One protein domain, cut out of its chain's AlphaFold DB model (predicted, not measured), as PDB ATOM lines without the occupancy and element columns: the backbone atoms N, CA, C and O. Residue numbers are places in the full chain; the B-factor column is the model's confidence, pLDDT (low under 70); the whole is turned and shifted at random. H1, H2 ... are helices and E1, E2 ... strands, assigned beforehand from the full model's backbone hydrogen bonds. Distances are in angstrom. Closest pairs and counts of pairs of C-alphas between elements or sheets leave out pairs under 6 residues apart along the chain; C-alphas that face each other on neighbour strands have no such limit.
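What this domain is: This is residues 28 to 154 of the 249 residues of an uncharacterized protein of Helicobacter magdeburgensis (UniProt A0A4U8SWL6). One long helix, H6, runs along most of the length, and a helical hairpin of H2 and H3 packs beside its later part, so that the three make an up-and-down bundle, each helix running against the one before it. A strand hairpin, E1 and E2, packs on H3 through E2; a second, E3 and E4, lies beyond the first end of H6, with residues 109 to 114 sticking out at its tip. The 127 printed residues run in the order E1, E2, H1, H2, H3, H4, H5, E3, E4, H6, H7, with seven named helices, four named strands and two antiparallel sheets of two strands, E1 - E2 and E3 - E4. The class is mostly helix. The whole is only just loose, close to compact, with a radius of gyration of the C-alphas of 17.0 A, and only just elongated, spanning 52 by 34 by 23 A.

Where its parts are: The first sheet has E1, residues 31 to 33, and E2, residues 39 to 41; C-alpha 31 is at (27.638, -9.322, 143.077). The second has E3, residues 106 to 108, and E4, residues 115 to 117. H6, residues 121 to 148, is the longest helix at 40.3 A from first to last C-alpha, from (24.020, 29.030, 140.010) to (6.204, -2.216, 158.115). H2, residues 56 to 70, measures 20.8 A, and H3, residues 79 to 93, measures 20.9 A. The short helices are H1, residues 46 to 49, H4, residues 96 to 99, H5, residues 101 to 105, and H7, residues 150 to 153; C-alpha 153 is at (14.559, -5.270, 156.671).

How they stand to each other: H6 is the hub, touching four helices. With its residues 131 to 143 alone it touches H2, the closest C-alphas being those of Thr 70 and Gln 139, 6.1 A apart; the two run the same way at a tilt of 36 degrees, only just steep. H2 and H3 form a helical hairpin, running opposite ways at 37 degrees, only just steep. H3 touches H2 with residues 89 to 93 alone, and the closest C-alphas, of Ala 56 and Ile 93, are 4.9 A apart. H3 and H6 are near each other, with 12 pairs of C-alphas within 10 A. H5 touches H6, closest at the C-alphas of Phe 104 and Leu 123, 6.1 A, while H4 and H6 only just touch, with 3 pairs of C-alphas within 8 A, closest at Ile 98 and Lys 127, 5.9 A. H7 touches H3, closest at the C-alphas of Phe 81 and Ala 153, 5.4 A; H6 and H7 only just touch, with 3 pairs, and only at the corner, closest at the C-alphas of Met 146 and Ala 153, 5.3 A. H1 touches H2, closest at the C-alphas of Pro 46 and Ala 56, 5.2 A. The C-alphas of Val 41 in E2 and Asn 83 in H3 are the closest of those two elements, 5.4 A apart. In the hairpin E1 and E2, N 32 and O 40 are within hydrogen-bond range at 2.9 A; in the hairpin E3 and E4, N 107 and O 116 are at 3.0 A. E3 and H6 are apart. Every O i to N i+4 pair is within hydrogen-bond range in H2, H3, H5 and H6; H1, H4 and H7 are too short for such a pair, and their single O i to N i+3 pair is within range in H1 and H7 but not in H4.

The domain as a whole: The two C-alphas farthest apart are those of Ile 36 and Gly 113, 54.8 A. The printed part has no cut, and no link is long. The mean pLDDT of the printed part is 86.8; residues 28, 96, 107, 109 to 110 and 113 are under 70.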
ATOM      1  N   ARG A  28      23.465  -5.621 134.726       64.69
ATOM      2  CA  ARG A  28      24.206  -4.373 134.977       64.69
ATOM      3  C   ARG A  28      24.843  -4.287 136.365       64.69
ATOM      4  O   ARG A  28      25.675  -3.410 136.595       64.69
ATOM      5  N   MET A  29      24.455  -5.162 137.291       70.44
ATOM      6  CA  MET A  29      24.907  -5.136 138.683       70.44
ATOM      7  C   MET A  29      25.843  -6.308 138.975       70.44
ATOM      8  O   MET A  29      25.528  -7.462 138.699       70.44
ATOM      9  N   PHE A  30      26.988  -6.013 139.585       82.12
ATOM     10  CA  PHE A  30      27.948  -7.026 140.016       82.12
ATOM     11  C   PHE A  30      27.648  -7.458 141.453       82.12
ATOM     12  O   PHE A  30      27.269  -6.629 142.282       82.12
ATOM     13  N   TYR A  31      27.852  -8.740 141.752       84.94
ATOM     14  CA  TYR A  31      27.638  -9.322 143.077       84.94
ATOM     15  C   TYR A  31      28.955  -9.859 143.635       84.94
ATOM     16  O   TYR A  31      29.808 -10.333 142.882       84.94
ATOM     17  N   LYS A  32      29.114  -9.795 144.956       89.50
ATOM     18  CA  LYS A  32      30.172 -10.477 145.707       89.50
ATOM     19  C   LYS A  32      29.555 -11.257 146.862       89.50
ATOM     20  O   LYS A  32      28.485 -10.894 147.341       89.50
ATOM     21  N   LYS A  33      30.259 -12.276 147.345       90.88
ATOM     22  CA  LYS A  33      29.911 -12.920 148.613       90.88
ATOM     23  C   LYS A  33      30.288 -12.004 149.778       90.88
ATOM     24  O   LYS A  33      31.387 -11.447 149.777       90.88
ATOM     25  N   ASN A  34      29.368 -11.811 150.719       90.25
ATOM     26  CA  ASN A  34      29.656 -11.166 151.998       90.25
ATOM     27  C   ASN A  34      30.331 -12.151 152.970       90.25
ATOM     28  O   ASN A  34      30.630 -13.295 152.621       90.25
ATOM     29  N   GLU A  35      30.555 -11.691 154.193       89.38
ATOM     30  CA  GLU A  35      31.229 -12.397 155.283       89.38
ATOM     31  C   GLU A  35      30.573 -13.747 155.624       89.38
ATOM     32  O   GLU A  35      31.256 -14.675 156.049       89.38
ATOM     33  N   ILE A  36      29.267 -13.881 155.370       91.50
ATOM     34  CA  ILE A  36      28.471 -15.089 155.637       91.50
ATOM     35  C   ILE A  36      28.135 -15.899 154.371       91.50
ATOM     36  O   ILE A  36      27.334 -16.832 154.424       91.50
ATOM     37  N   GLY A  37      28.735 -15.565 153.223       87.69
ATOM     38  CA  GLY A  37      28.563 -16.312 151.971       87.69
ATOM     39  C   GLY A  37      27.292 -15.981 151.177       87.69
ATOM     40  O   GLY A  37      26.918 -16.727 150.264       87.69
ATOM     41  N   GLU A  38      26.635 -14.860 151.468       90.06
ATOM     42  CA  GLU A  38      25.444 -14.390 150.753       90.06
ATOM     43  C   GLU A  38      25.791 -13.371 149.663       90.06
ATOM     44  O   GLU A  38      26.788 -12.654 149.750       90.06
ATOM     45  N   ASP A  39      24.988 -13.330 148.596       88.81
ATOM     46  CA  ASP A  39      25.237 -12.447 147.453       88.81
ATOM     47  C   ASP A  39      24.821 -11.007 147.756       88.81
ATOM     48  O   ASP A  39      23.633 -10.687 147.865       88.81
ATOM     49  N   VAL A  40      25.815 -10.122 147.810       91.06
ATOM     50  CA  VAL A  40      25.639  -8.687 148.014       91.06
ATOM     51  C   VAL A  40      26.045  -7.909 146.766       91.06
ATOM     52  O   VAL A  40      27.100  -8.140 146.173       91.06
ATOM     53  N   VAL A  41      25.207  -6.955 146.368       90.44
ATOM     54  CA  VAL A  41      25.455  -6.024 145.265       90.44
ATOM     55  C   VAL A  41      26.677  -5.178 145.594       90.44
ATOM     56  O   VAL A  41      26.739  -4.526 146.639       90.44
ATOM     57  N   ILE A  42      27.642  -5.160 144.680       89.25
ATOM     58  CA  ILE A  42      28.851  -4.352 144.797       89.25
ATOM     59  C   ILE A  42      28.474  -2.875 144.636       89.25
ATOM     60  O   ILE A  42      27.951  -2.461 143.597       89.25
ATOM     61  N   GLN A  43      28.780  -2.070 145.654       89.31
ATOM     62  CA  GLN A  43      28.703  -0.616 145.540       89.31
ATOM     63  C   GLN A  43      29.723  -0.127 144.512       89.31
ATOM     64  O   GLN A  43      30.898  -0.507 144.539       89.31
ATOM     65  N   TRP A  44      29.281   0.722 143.594       88.75
ATOM     66  CA  TRP A  44      30.169   1.319 142.614       88.75
ATOM     67  C   TRP A  44      31.107   2.314 143.276       88.75
ATOM     68  O   TRP A  44      30.716   3.098 144.136       88.75
ATOM     69  N   ASN A  45      32.363   2.300 142.835       88.00
ATOM     70  CA  ASN A  45      33.326   3.303 143.251       88.00
ATOM     71  C   ASN A  45      32.995   4.631 142.536       88.00
ATOM     72  O   ASN A  45      33.162   4.689 141.313       88.00
ATOM     73  N   PRO A  46      32.576   5.693 143.255       88.62
ATOM     74  CA  PRO A  46      32.173   6.952 142.632       88.62
ATOM     75  C   PRO A  46      33.334   7.651 141.912       88.62
ATOM     76  O   PRO A  46      33.116   8.293 140.889       88.62
ATOM     77  N   TYR A  47      34.580   7.460 142.362       88.94
ATOM     78  CA  TYR A  47      35.766   8.009 141.695       88.94
ATOM     79  C   TYR A  47      35.966   7.423 140.296       88.94
ATOM     80  O   TYR A  47      36.412   8.121 139.394       88.94
ATOM     81  N   LYS A  48      35.584   6.156 140.088       88.06
ATOM     82  CA  LYS A  48      35.634   5.504 138.767       88.06
ATOM     83  C   LYS A  48      34.480   5.919 137.846       88.06
ATOM     84  O   LYS A  48      34.376   5.389 136.745       88.06
ATOM     85  N   LYS A  49      33.577   6.788 138.308       85.75
ATOM     86  CA  LYS A  49      32.384   7.230 137.573       85.75
ATOM     87  C   LYS A  49      32.393   8.715 137.225       85.75
ATOM     88  O   LYS A  49      31.482   9.148 136.529       85.75
ATOM     89  N   LEU A  50      33.410   9.464 137.655       85.31
ATOM     90  CA  LEU A  50      33.507  10.910 137.448       85.31
ATOM     91  C   LEU A  50      33.501  11.327 135.975       85.31
ATOM     92  O   LEU A  50      32.867  12.326 135.652       85.31
ATOM     93  N   ASP A  51      34.156  10.553 135.105       83.12
ATOM     94  CA  ASP A  51      34.280  10.881 133.677       83.12
ATOM     95  C   ASP A  51      32.916  10.946 132.971       83.12
ATOM     96  O   ASP A  51      32.707  11.757 132.074       83.12
ATOM     97  N   GLU A  52      31.967  10.111 133.403       82.31
ATOM     98  CA  GLU A  52      30.610  10.044 132.847       82.31
ATOM     99  C   GLU A  52      29.583  10.790 133.717       82.31
ATOM    100  O   GLU A  52      28.553  11.242 133.220       82.31
ATOM    101  N   ASN A  53      29.841  10.900 135.023       86.69
ATOM    102  CA  ASN A  53      28.911  11.418 136.024       86.69
ATOM    103  C   ASN A  53      29.658  12.372 136.979       86.69
ATOM    104  O   ASN A  53      30.145  11.946 138.031       86.69
ATOM    105  N   PRO A  54      29.723  13.681 136.669       87.06
ATOM    106  CA  PRO A  54      30.570  14.630 137.400       87.06
ATOM    107  C   PRO A  54      30.157  14.834 138.867       87.06
ATOM    108  O   PRO A  54      30.969  15.241 139.692       87.06
ATOM    109  N   TYR A  55      28.908  14.512 139.216       89.25
ATOM    110  CA  TYR A  55      28.382  14.625 140.580       89.25
ATOM    111  C   TYR A  55      28.427  13.308 141.371       89.25
ATOM    112  O   TYR A  55      27.934  13.270 142.497       89.25
ATOM    113  N   ALA A  56      29.027  12.239 140.830       89.44
ATOM    114  CA  ALA A  56      29.020  10.900 141.429       89.44
ATOM    115  C   ALA A  56      29.474  10.880 142.900       89.44
ATOM    116  O   ALA A  56      28.842  10.234 143.732       89.44
ATOM    117  N   ILE A  57      30.545  11.610 143.237       92.69
ATOM    118  CA  ILE A  57      31.064  11.682 144.614       92.69
ATOM    119  C   ILE A  57      30.096  12.428 145.532       92.69
ATOM    120  O   ILE A  57      29.807  11.958 146.629       92.69
ATOM    121  N   VAL A  58      29.582  13.577 145.089       91.62
ATOM    122  CA  VAL A  58      28.660  14.403 145.885       91.62
ATOM    123  C   VAL A  58      27.392  13.617 146.204       91.62
ATOM    124  O   VAL A  58      26.963  13.570 147.354       91.62
ATOM    125  N   VAL A  59      26.844  12.941 145.196       93.06
ATOM    126  CA  VAL A  59      25.672  12.078 145.330       93.06
ATOM    127  C   VAL A  59      25.947  10.910 146.275       93.06
ATOM    128  O   VAL A  59      25.149  10.668 147.178       93.06
ATOM    129  N   ALA A  60      27.072  10.209 146.106       93.94
ATOM    130  CA  ALA A  60      27.436   9.084 146.966       93.94
ATOM    131  C   ALA A  60      27.558   9.512 148.437       93.94
ATOM    132  O   ALA A  60      26.983   8.857 149.303       93.94
ATOM    133  N   ASN A  61      28.228  10.636 148.703       95.25
ATOM    134  CA  ASN A  61      28.401  11.164 150.056       95.25
ATOM    135  C   ASN A  61      27.064  11.588 150.677       95.25
ATOM    136  O   ASN A  61      26.785  11.253 151.825       95.25
ATOM    137  N   ALA A  62      26.216  12.297 149.926       95.31
ATOM    138  CA  ALA A  62      24.903  12.715 150.415       95.31
ATOM    139  C   ALA A  62      23.990  11.512 150.712       95.31
ATOM    140  O   ALA A  62      23.255  11.515 151.701       95.31
ATOM    141  N   PHE A  63      24.069  10.463 149.888       96.25
ATOM    142  CA  PHE A  63      23.360   9.210 150.126       96.25
ATOM    143  C   PHE A  63      23.860   8.503 151.392       96.25
ATOM    144  O   PHE A  63      23.046   8.080 152.209       96.25
ATOM    145  N   ASP A  64      25.178   8.422 151.593       96.06
ATOM    146  CA  ASP A  64      25.768   7.798 152.784       96.06
ATOM    147  C   ASP A  64      25.377   8.542 154.070       96.06
ATOM    148  O   ASP A  64      25.025   7.914 155.068       96.06
ATOM    149  N   GLU A  65      25.346   9.876 154.042       97.00
ATOM    150  CA  GLU A  65      24.861  10.687 155.165       97.00
ATOM    151  C   GLU A  65      23.363  10.491 155.439       97.00
ATOM    152  O   GLU A  65      22.941  10.470 156.597       97.00
ATOM    153  N   MET A  66      22.548  10.311 154.397       96.62
ATOM    154  CA  MET A  66      21.134   9.968 154.564       96.62
ATOM    155  C   MET A  66      20.974   8.588 155.211       96.62
ATOM    156  O   MET A  66      20.204   8.458 156.163       96.62
ATOM    157  N   ILE A  67      21.733   7.579 154.773       96.69
ATOM    158  CA  ILE A  67      21.694   6.235 155.363       96.69
ATOM    159  C   ILE A  67      22.069   6.271 156.843       96.69
ATOM    160  O   ILE A  67      21.325   5.720 157.652       96.69
ATOM    161  N   LYS A  68      23.144   6.979 157.218       95.19
ATOM    162  CA  LYS A  68      23.563   7.121 158.625       95.19
ATOM    163  C   LYS A  68      22.472   7.695 159.529       95.19
ATOM    164  O   LYS A  68      22.372   7.310 160.687       95.19
ATOM    165  N   LYS A  69      21.665   8.624 159.009       93.94
ATOM    166  CA  LYS A  69      20.547   9.242 159.744       93.94
ATOM    167  C   LYS A  69      19.287   8.379 159.763       93.94
ATOM    168  O   LYS A  69      18.421   8.596 160.601       93.94
ATOM    169  N   THR A  70      19.156   7.469 158.804       93.94
ATOM    170  CA  THR A  70      17.929   6.701 158.576       93.94
ATOM    171  C   THR A  70      17.979   5.346 159.260       93.94
ATOM    172  O   THR A  70      16.981   4.922 159.832       93.94
ATOM    173  N   ILE A  71      19.121   4.664 159.185       92.62
ATOM    174  CA  ILE A  71      19.294   3.294 159.659       92.62
ATOM    175  C   ILE A  71      20.096   3.316 160.970       92.62
ATOM    176  O   ILE A  71      21.181   3.911 160.991       92.62
ATOM    177  N   PRO A  72      19.601   2.677 162.050       89.69
ATOM    178  CA  PRO A  72      20.357   2.528 163.292       89.69
ATOM    179  C   PRO A  72      21.714   1.865 163.034       89.69
ATOM    180  O   PRO A  72      21.810   0.917 162.259       89.69
ATOM    181  N   GLN A  73      22.775   2.386 163.650       86.38
ATOM    182  CA  GLN A  73      24.144   1.928 163.375       86.38
ATOM    183  C   GLN A  73      24.437   0.530 163.936       86.38
ATOM    184  O   GLN A  73      25.325  -0.148 163.434       86.38
ATOM    185  N   ASP A  74      23.678   0.108 164.942       83.62
ATOM    186  CA  ASP A  74      23.723  -1.207 165.578       83.62
ATOM    187  C   ASP A  74      22.773  -2.227 164.925       83.62
ATOM    188  O   ASP A  74      22.734  -3.391 165.323       83.62
ATOM    189  N   ALA A  75      22.011  -1.830 163.899       88.94
ATOM    190  CA  ALA A  75      21.096  -2.736 163.219       88.94
ATOM    191  C   ALA A  75      21.831  -3.707 162.283       88.94
ATOM    192  O   ALA A  75      22.544  -3.304 161.360       88.94
ATOM    193  N   VAL A  76      21.541  -5.003 162.428       92.12
ATOM    194  CA  VAL A  76      21.970  -6.025 161.465       92.12
ATOM    195  C   VAL A  76      20.911  -6.162 160.373       92.12
ATOM    196  O   VAL A  76      19.831  -6.716 160.583       92.12
ATOM    197  N   LEU A  77      21.205  -5.627 159.189       92.94
ATOM    198  CA  LEU A  77      20.279  -5.636 158.053       92.94
ATOM    199  C   LEU A  77      20.273  -6.979 157.325       92.94
ATOM    200  O   LEU A  77      21.320  -7.609 157.168       92.94
ATOM    201  N   SER A  78      19.124  -7.351 156.762       92.75
ATOM    202  CA  SER A  78      19.044  -8.485 155.843       92.75
ATOM    203  C   SER A  78      19.838  -8.213 154.561       92.75
ATOM    204  O   SER A  78      19.907  -7.079 154.070       92.75
ATOM    205  N   THR A  79      20.367  -9.266 153.938       90.62
ATOM    206  CA  THR A  79      21.050  -9.162 152.638       90.62
ATOM    207  C   THR A  79      20.142  -8.570 151.554       90.62
ATOM    208  O   THR A  79      20.593  -7.811 150.695       90.62
ATOM    209  N   SER A  80      18.837  -8.858 151.604       89.44
ATOM    210  CA  SER A  80      17.846  -8.270 150.694       89.44
ATOM    211  C   SER A  80      17.797  -6.746 150.819       89.44
ATOM    212  O   SER A  80      17.871  -6.033 149.812       89.44
ATOM    213  N   PHE A  81      17.714  -6.238 152.049       94.19
ATOM    214  CA  PHE A  81      17.612  -4.806 152.279       94.19
ATOM    215  C   PHE A  81      18.931  -4.087 151.974       94.19
ATOM    216  O   PHE A  81      18.922  -3.061 151.292       94.19
ATOM    217  N   GLN A  82      20.072  -4.680 152.345       93.00
ATOM    218  CA  GLN A  82      21.399  -4.195 151.945       93.00
ATOM    219  C   GLN A  82      21.529  -4.086 150.419       93.00
ATOM    220  O   GLN A  82      22.010  -3.081 149.892       93.00
ATOM    221  N   ASN A  83      21.046  -5.092 149.685       91.69
ATOM    222  CA  ASN A  83      21.045  -5.081 148.226       91.69
ATOM    223  C   ASN A  83      20.179  -3.966 147.652       91.69
ATOM    224  O   ASN A  83      20.578  -3.330 146.675       91.69
ATOM    225  N   TRP A  84      19.014  -3.707 148.244       93.50
ATOM    226  CA  TRP A  84      18.170  -2.594 147.825       93.50
ATOM    227  C   TRP A  84      18.856  -1.242 148.059       93.50
ATOM    228  O   TRP A  84      18.894  -0.418 147.142       93.50
ATOM    229  N   ILE A  85      19.479  -1.039 149.222       94.25
ATOM    230  CA  ILE A  85      20.247   0.176 149.538       94.25
ATOM    231  C   ILE A  85      21.384   0.376 148.524       94.25
ATOM    232  O   ILE A  85      21.486   1.438 147.908       94.25
ATOM    233  N   ASN A  86      22.190  -0.663 148.279       93.25
ATOM    234  CA  ASN A  86      23.328  -0.598 147.358       93.25
ATOM    235  C   ASN A  86      22.895  -0.322 145.913       93.25
ATOM    236  O   ASN A  86      23.520   0.490 145.231       93.25
ATOM    237  N   ARG A  87      21.815  -0.960 145.438       90.81
ATOM    238  CA  ARG A  87      21.255  -0.684 144.104       90.81
ATOM    239  C   ARG A  87      20.772   0.752 143.992       90.81
ATOM    240  O   ARG A  87      21.137   1.424 143.038       90.81
ATOM    241  N   THR A  88      20.035   1.230 144.993       92.25
ATOM    242  CA  THR A  88      19.516   2.605 145.020       92.25
ATOM    243  C   THR A  88      20.660   3.619 144.962       92.25
ATOM    244  O   THR A  88      20.599   4.573 144.188       92.25
ATOM    245  N   LYS A  89      21.749   3.383 145.709       93.06
ATOM    246  CA  LYS A  89      22.961   4.213 145.645       93.06
ATOM    247  C   LYS A  89      23.585   4.197 144.250       93.06
ATOM    248  O   LYS A  89      23.859   5.257 143.694       93.06
ATOM    249  N   ASN A  90      23.799   3.010 143.680       90.69
ATOM    250  CA  ASN A  90      24.395   2.859 142.352       90.69
ATOM    251  C   ASN A  90      23.561   3.569 141.275       90.69
ATOM    252  O   ASN A  90      24.108   4.318 140.471       90.69
ATOM    253  N   GLU A  91      22.243   3.369 141.293       89.06
ATOM    254  CA  GLU A  91      21.301   4.005 140.370       89.06
ATOM    255  C   GLU A  91      21.315   5.528 140.500       89.06
ATOM    256  O   GLU A  91      21.335   6.215 139.483       89.06
ATOM    257  N   LEU A  92      21.369   6.058 141.725       90.19
ATOM    258  CA  LEU A  92      21.426   7.499 141.949       90.19
ATOM    259  C   LEU A  92      22.758   8.102 141.474       90.19
ATOM    260  O   LEU A  92      22.760   9.184 140.891       90.19
ATOM    261  N   ILE A  93      23.881   7.400 141.671       88.00
ATOM    262  CA  ILE A  93      25.213   7.834 141.205       88.00
ATOM    263  C   ILE A  93      25.240   8.041 139.685       88.00
ATOM    264  O   ILE A  93      25.919   8.952 139.211       88.00
ATOM    265  N   VAL A  94      24.520   7.207 138.931       84.94
ATOM    266  CA  VAL A  94      24.427   7.305 137.464       84.94
ATOM    267  C   VAL A  94      23.096   7.880 136.992       84.94
ATOM    268  O   VAL A  94      22.750   7.723 135.816       84.94
ATOM    269  N   ASP A  95      22.323   8.522 137.878       79.19
ATOM    270  CA  ASP A  95      21.060   9.134 137.480       79.19
ATOM    271  C   ASP A  95      21.359  10.241 136.473       79.19
ATOM    272  O   ASP A  95      21.808  11.348 136.789       79.19
ATOM    273  N   SER A  96      21.068   9.910 135.218       64.81
ATOM    274  CA  SER A  96      21.312  10.783 134.084       64.81
ATOM    275  C   SER A  96      20.599  12.127 134.210       64.81
ATOM    276  O   SER A  96      21.010  13.073 133.547       64.81
ATOM    277  N   LYS A  97      19.565  12.253 135.054       78.81
ATOM    278  CA  LYS A  97      18.895  13.534 135.290       78.81
ATOM    279  C   LYS A  97      19.833  14.529 135.952       78.81
ATOM    280  O   LYS A  97      20.047  15.584 135.374       78.81
ATOM    281  N   ILE A  98      20.463  14.178 137.078       80.81
ATOM    282  CA  ILE A  98      21.409  15.052 137.808       80.81
ATOM    283  C   ILE A  98      22.581  15.476 136.908       80.81
ATOM    284  O   ILE A  98      23.043  16.622 136.956       80.81
ATOM    285  N   ALA A  99      23.032  14.567 136.044       70.75
ATOM    286  CA  ALA A  99      24.106  14.829 135.094       70.75
ATOM    287  C   ALA A  99      23.682  15.698 133.889       70.75
ATOM    288  O   ALA A  99      24.537  16.352 133.297       70.75
ATOM    289  N   ARG A 100      22.391  15.754 133.524       76.44
ATOM    290  CA  ARG A 100      21.894  16.485 132.345       76.44
ATOM    291  C   ARG A 100      21.345  17.854 132.718       76.44
ATOM    292  O   ARG A 100      20.241  17.978 133.242       76.44
ATOM    293  N   ASP A 101      22.073  18.894 132.338       74.94
ATOM    294  CA  ASP A 101      21.635  20.280 132.521       74.94
ATOM    295  C   ASP A 101      20.276  20.562 131.880       74.94
ATOM    296  O   ASP A 101      19.456  21.257 132.468       74.94
ATOM    297  N   ASP A 102      20.008  19.995 130.704       77.88
ATOM    298  CA  ASP A 102      18.784  20.271 129.945       77.88
ATOM    299  C   ASP A 102      17.508  19.892 130.704       77.88
ATOM    300  O   ASP A 102      16.477  20.532 130.519       77.88
ATOM    301  N   TYR A 103      17.584  18.914 131.614       78.62
ATOM    302  CA  TYR A 103      16.462  18.552 132.482       78.62
ATOM    303  C   TYR A 103      16.104  19.668 133.479       78.62
ATOM    304  O   TYR A 103      14.958  19.780 133.908       78.62
ATOM    305  N   PHE A 104      17.079  20.498 133.855       81.69
ATOM    306  CA  PHE A 104      16.925  21.553 134.856       81.69
ATOM    307  C   PHE A 104      16.923  22.963 134.267       81.69
ATOM    308  O   PHE A 104      16.461  23.881 134.939       81.69
ATOM    309  N   LYS A 105      17.413  23.151 133.036       78.69
ATOM    310  CA  LYS A 105      17.458  24.454 132.354       78.69
ATOM    311  C   LYS A 105      16.077  25.052 132.136       78.69
ATOM    312  O   LYS A 105      15.944  26.260 132.235       78.69
ATOM    313  N   ALA A 106      15.077  24.230 131.840       75.88
ATOM    314  CA  ALA A 106      13.729  24.678 131.528       75.88
ATOM    315  C   ALA A 106      12.735  23.960 132.439       75.88
ATOM    316  O   ALA A 106      12.505  22.760 132.286       75.88
ATOM    317  N   GLN A 107      12.154  24.683 133.394       68.69
ATOM    318  CA  GLN A 107      11.108  24.142 134.255       68.69
ATOM    319  C   GLN A 107       9.809  24.892 134.007       68.69
ATOM    320  O   GLN A 107       9.755  26.116 134.053       68.69
ATOM    321  N   THR A 108       8.757  24.135 133.718       72.25
ATOM    322  CA  THR A 108       7.392  24.653 133.671       72.25
ATOM    323  C   THR A 108       6.711  24.261 134.969       72.25
ATOM    324  O   THR A 108       6.614  23.074 135.286       72.25
ATOM    325  N   ASN A 109       6.251  25.246 135.729       67.50
ATOM    326  CA  ASN A 109       5.356  24.988 136.840       67.50
ATOM    327  C   ASN A 109       3.997  24.580 136.255       67.50
ATOM    328  O   ASN A 109       3.318  25.385 135.630       67.50
ATOM    329  N   PHE A 110       3.601  23.320 136.423       66.06
ATOM    330  CA  PHE A 110       2.352  22.810 135.850       66.06
ATOM    331  C   PHE A 110       1.093  23.318 136.570       66.06
ATOM    332  O   PHE A 110       0.004  23.208 136.012       66.06
ATOM    333  N   GLU A 111       1.226  23.875 137.777       70.25
ATOM    334  CA  GLU A 111       0.113  24.460 138.532       70.25
ATOM    335  C   GLU A 111      -0.110  25.932 138.166       70.25
ATOM    336  O   GLU A 111      -1.256  26.365 138.058       70.25
ATOM    337  N   THR A 112       0.965  26.697 137.932       74.44
ATOM    338  CA  THR A 112       0.877  28.131 137.581       74.44
ATOM    339  C   THR A 112       1.017  28.406 136.082       74.44
ATOM    340  O   THR A 112       0.651  29.482 135.616       74.44
ATOM    341  N   GLY A 113       1.530  27.447 135.309       67.88
ATOM    342  CA  GLY A 113       1.877  27.607 133.894       67.88
ATOM    343  C   GLY A 113       3.153  28.420 133.650       67.88
ATOM    344  O   GLY A 113       3.504  28.668 132.498       67.88
ATOM    345  N   GLU A 114       3.849  28.847 134.705       71.38
ATOM    346  CA  GLU A 114       5.029  29.701 134.587       71.38
ATOM    347  C   GLU A 114       6.242  28.918 134.087       71.38
ATOM    348  O   GLU A 114       6.535  27.810 134.543       71.38
ATOM    349  N   TYR A 115       6.956  29.525 133.143       74.00
ATOM    350  CA  TYR A 115       8.193  29.000 132.590       74.00
ATOM    351  C   TYR A 115       9.384  29.715 133.221       74.00
ATOM    352  O   TYR A 115       9.513  30.936 133.105       74.00
ATOM    353  N   THR A 116      10.282  28.943 133.824       72.44
ATOM    354  CA  THR A 116      11.518  29.450 134.418       72.44
ATOM    355  C   THR A 116      12.712  28.843 133.692       72.44
ATOM    356  O   THR A 116      12.791  27.623 133.515       72.44
ATOM    357  N   GLU A 117      13.651  29.696 133.274       79.75
ATOM    358  CA  GLU A 117      14.904  29.270 132.654       79.75
ATOM    359  C   GLU A 117      16.059  29.398 133.658       79.75
ATOM    360  O   GLU A 117      16.488  30.504 133.986       79.75
ATOM    361  N   ASN A 118      16.571  28.271 134.152       77.56
ATOM    362  CA  ASN A 118      17.657  28.251 135.131       77.56
ATOM    363  C   ASN A 118      19.017  28.383 134.431       77.56
ATOM    364  O   ASN A 118      19.330  27.623 133.510       77.56
ATOM    365  N   LYS A 119      19.863  29.312 134.895       77.25
ATOM    366  CA  LYS A 119      21.225  29.532 134.372       77.25
ATOM    367  C   LYS A 119      22.235  29.654 135.512       77.25
ATOM    368  O   LYS A 119      21.902  30.104 136.603       77.25
ATOM    369  N   GLY A 120      23.485  29.263 135.256       78.75
ATOM    370  CA  GLY A 120      24.578  29.394 136.227       78.75
ATOM    371  C   GLY A 120      24.258  28.735 137.574       78.75
ATOM    372  O   GLY A 120      23.996  27.535 137.636       78.75
ATOM    373  N   ASN A 121      24.263  29.524 138.650       84.62
ATOM    374  CA  ASN A 121      24.020  29.030 140.010       84.62
ATOM    375  C   ASN A 121      22.590  28.507 140.226       84.62
ATOM    376  O   ASN A 121      22.412  27.584 141.020       84.62
ATOM    377  N   ASP A 122      21.592  29.018 139.502       81.19
ATOM    378  CA  ASP A 122      20.203  28.551 139.636       81.19
ATOM    379  C   ASP A 122      20.042  27.119 139.117       81.19
ATOM    380  O   ASP A 122      19.285  26.321 139.667       81.19
ATOM    381  N   LEU A 123      20.832  26.748 138.104       83.25
ATOM    382  CA  LEU A 123      20.883  25.383 137.588       83.25
ATOM    383  C   LEU A 123      21.484  24.416 138.616       83.25
ATOM    384  O   LEU A 123      20.982  23.308 138.798       83.25
ATOM    385  N   LEU A 124      22.552  24.837 139.301       83.88
ATOM    386  CA  LEU A 124      23.154  24.054 140.380       83.88
ATOM    387  C   LEU A 124      22.181  23.888 141.547       83.88
ATOM    388  O   LEU A 124      22.028  22.777 142.049       83.88
ATOM    389  N   LYS A 125      21.477  24.959 141.926       85.56
ATOM    390  CA  LYS A 125      20.453  24.910 142.968       85.56
ATOM    391  C   LYS A 125      19.329  23.937 142.612       85.56
ATOM    392  O   LYS A 125      19.024  23.061 143.408       85.56
ATOM    393  N   ALA A 126      18.804  23.989 141.388       84.69
ATOM    394  CA  ALA A 126      17.765  23.060 140.939       84.69
ATOM    395  C   ALA A 126      18.211  21.583 140.997       84.69
ATOM    396  O   ALA A 126      17.420  20.699 141.338       84.69
ATOM    397  N   LYS A 127      19.489  21.300 140.704       88.00
ATOM    398  CA  LYS A 127      20.072  19.958 140.860       88.00
ATOM    399  C   LYS A 127      20.185  19.538 142.326       88.00
ATOM    400  O   LYS A 127      19.898  18.381 142.636       88.00
ATOM    401  N   MET A 128      20.598  20.452 143.207       89.25
ATOM    402  CA  MET A 128      20.655  20.213 144.654       89.25
ATOM    403  C   MET A 128      19.264  19.911 145.212       89.25
ATOM    404  O   MET A 128      19.083  18.866 145.830       89.25
ATOM    405  N   ASP A 129      18.274  20.746 144.897       89.06
ATOM    406  CA  ASP A 129      16.891  20.585 145.355       89.06
ATOM    407  C   ASP A 129      16.299  19.242 144.881       89.06
ATOM    408  O   ASP A 129      15.623  18.534 145.630       89.06
ATOM    409  N   TYR A 130      16.602  18.829 143.642       90.06
ATOM    410  CA  TYR A 130      16.208  17.512 143.137       90.06
ATOM    411  C   TYR A 130      16.869  16.362 143.899       90.06
ATOM    412  O   TYR A 130      16.196  15.373 144.212       90.06
ATOM    413  N   LEU A 131      18.169  16.467 144.187       92.25
ATOM    414  CA  LEU A 131      18.884  15.459 144.960       92.25
ATOM    415  C   LEU A 131      18.298  15.359 146.373       92.25
ATOM    416  O   LEU A 131      17.976  14.256 146.806       92.25
ATOM    417  N   GLU A 132      18.079  16.482 147.056       93.19
ATOM    418  CA  GLU A 132      17.479  16.525 148.394       93.19
ATOM    419  C   GLU A 132      16.076  15.913 148.417       93.19
ATOM    420  O   GLU A 132      15.784  15.045 149.245       93.19
ATOM    421  N   MET A 133      15.221  16.283 147.460       93.44
ATOM    422  CA  MET A 133      13.890  15.694 147.310       93.44
ATOM    423  C   MET A 133      13.972  14.175 147.102       93.44
ATOM    424  O   MET A 133      13.193  13.416 147.684       93.44
ATOM    425  N   THR A 134      14.899  13.717 146.262       92.44
ATOM    426  CA  THR A 134      15.071  12.293 145.951       92.44
ATOM    427  C   THR A 134      15.578  11.519 147.168       92.44
ATOM    428  O   THR A 134      15.010  10.481 147.513       92.44
ATOM    429  N   LEU A 135      16.568  12.057 147.884       94.44
ATOM    430  CA  LEU A 135      17.082  11.485 149.129       94.44
ATOM    431  C   LEU A 135      16.004  11.426 150.215       94.44
ATOM    432  O   LEU A 135      15.871  10.398 150.872       94.44
ATOM    433  N   SER A 136      15.177  12.466 150.355       94.94
ATOM    434  CA  SER A 136      14.053  12.480 151.300       94.94
ATOM    435  C   SER A 136      13.027  11.378 150.997       94.94
ATOM    436  O   SER A 136      12.530  10.705 151.905       94.94
ATOM    437  N   ARG A 137      12.746  11.122 149.711       94.31
ATOM    438  CA  ARG A 137      11.875  10.010 149.295       94.31
ATOM    439  C   ARG A 137      12.475   8.653 149.654       94.31
ATOM    440  O   ARG A 137      11.742   7.795 150.144       94.31
ATOM    441  N   PHE A 138      13.776   8.459 149.438       95.06
ATOM    442  CA  PHE A 138      14.460   7.219 149.814       95.06
ATOM    443  C   PHE A 138      14.498   7.014 151.322       95.06
ATOM    444  O   PHE A 138      14.129   5.938 151.779       95.06
ATOM    445  N   GLN A 139      14.831   8.053 152.089       95.62
ATOM    446  CA  GLN A 139      14.774   8.025 153.547       95.62
ATOM    447  C   GLN A 139      13.397   7.556 154.025       95.62
ATOM    448  O   GLN A 139      13.295   6.569 154.749       95.62
ATOM    449  N   LYS A 140      12.321   8.188 153.537       95.81
ATOM    450  CA  LYS A 140      10.952   7.788 153.885       95.81
ATOM    451  C   LYS A 140      10.659   6.336 153.503       95.81
ATOM    452  O   LYS A 140      10.025   5.622 154.280       95.81
ATOM    453  N   ALA A 141      11.090   5.895 152.321       93.19
ATOM    454  CA  ALA A 141      10.877   4.527 151.857       93.19
ATOM    455  C   ALA A 141      11.604   3.499 152.740       93.19
ATOM    456  O   ALA A 141      11.006   2.488 153.102       93.19
ATOM    457  N   PHE A 142      12.850   3.773 153.125       96.06
ATOM    458  CA  PHE A 142      13.645   2.909 153.996       96.06
ATOM    459  C   PHE A 142      13.083   2.858 155.416       96.06
ATOM    460  O   PHE A 142      12.878   1.761 155.929       96.06
ATOM    461  N   THR A 143      12.729   4.002 156.008       95.19
ATOM    462  CA  THR A 143      12.045   4.051 157.311       95.19
ATOM    463  C   THR A 143      10.743   3.252 157.277       95.19
ATOM    464  O   THR A 143      10.548   2.352 158.086       95.19
ATOM    465  N   THR A 144       9.896   3.484 156.269       92.38
ATOM    466  CA  THR A 144       8.628   2.749 156.120       92.38
ATOM    467  C   THR A 144       8.861   1.246 155.955       92.38
ATOM    468  O   THR A 144       8.071   0.440 156.443       92.38
ATOM    469  N   HIS A 145       9.917   0.846 155.242       92.50
ATOM    470  CA  HIS A 145      10.236  -0.564 155.056       92.50
ATOM    471  C   HIS A 145      10.662  -1.223 156.366       92.50
ATOM    472  O   HIS A 145      10.139  -2.287 156.679       92.50
ATOM    473  N   MET A 146      11.526  -0.570 157.148       93.44
ATOM    474  CA  MET A 146      11.936  -1.058 158.469       93.44
ATOM    475  C   MET A 146      10.759  -1.158 159.443       93.44
ATOM    476  O   MET A 146      10.667  -2.135 160.173       93.44
ATOM    477  N   GLU A 147       9.833  -0.197 159.421       90.44
ATOM    478  CA  GLU A 147       8.656  -0.201 160.299       90.44
ATOM    479  C   GLU A 147       7.622  -1.261 159.901       90.44
ATOM    480  O   GLU A 147       7.075  -1.956 160.753       90.44
ATOM    481  N   ARG A 148       7.321  -1.383 158.602       89.62
ATOM    482  CA  ARG A 148       6.204  -2.216 158.115       89.62
ATOM    483  C   ARG A 148       6.605  -3.614 157.664       89.62
ATOM    484  O   ARG A 148       5.733  -4.453 157.479       89.62
ATOM    485  N   ASN A 149       7.888  -3.841 157.402       89.50
ATOM    486  CA  ASN A 149       8.440  -5.109 156.920       89.50
ATOM    487  C   ASN A 149       9.741  -5.412 157.676       89.50
ATOM    488  O   ASN A 149      10.776  -5.693 157.066       89.50
ATOM    489  N   ALA A 150       9.710  -5.282 159.003       87.06
ATOM    490  CA  ALA A 150      10.884  -5.463 159.853       87.06
ATOM    491  C   ALA A 150      11.526  -6.852 159.666       87.06
ATOM    492  O   ALA A 150      12.748  -6.960 159.644       87.06
ATOM    493  N   ASP A 151      10.705  -7.880 159.437       84.50
ATOM    494  CA  ASP A 151      11.090  -9.261 159.110       84.50
ATOM    495  C   ASP A 151      11.953  -9.382 157.844       84.50
ATOM    496  O   ASP A 151      12.727 -10.322 157.697       84.50
ATOM    497  N   LYS A 152      11.823  -8.428 156.916       86.50
ATOM    498  CA  LYS A 152      12.593  -8.380 155.665       86.50
ATOM    499  C   LYS A 152      13.693  -7.340 155.696       86.50
ATOM    500  O   LYS A 152      14.634  -7.446 154.912       86.50
ATOM    501  N   ALA A 153      13.567  -6.322 156.539       90.62
ATOM    502  CA  ALA A 153      14.559  -5.270 156.671       90.62
ATOM    503  C   ALA A 153      15.759  -5.734 157.510       90.62
ATOM    504  O   ALA A 153      16.906  -5.505 157.124       90.62
ATOM    505  N   PHE A 154      15.503  -6.428 158.618       93.38
ATOM    506  CA  PHE A 154      16.528  -6.906 159.542       93.38
ATOM    507  C   PHE A 154      16.869  -8.376 159.288       93.38
ATOM    508  O   PHE A 154      16.092  -9.107 158.674       93.38
TER     509      PHE A 154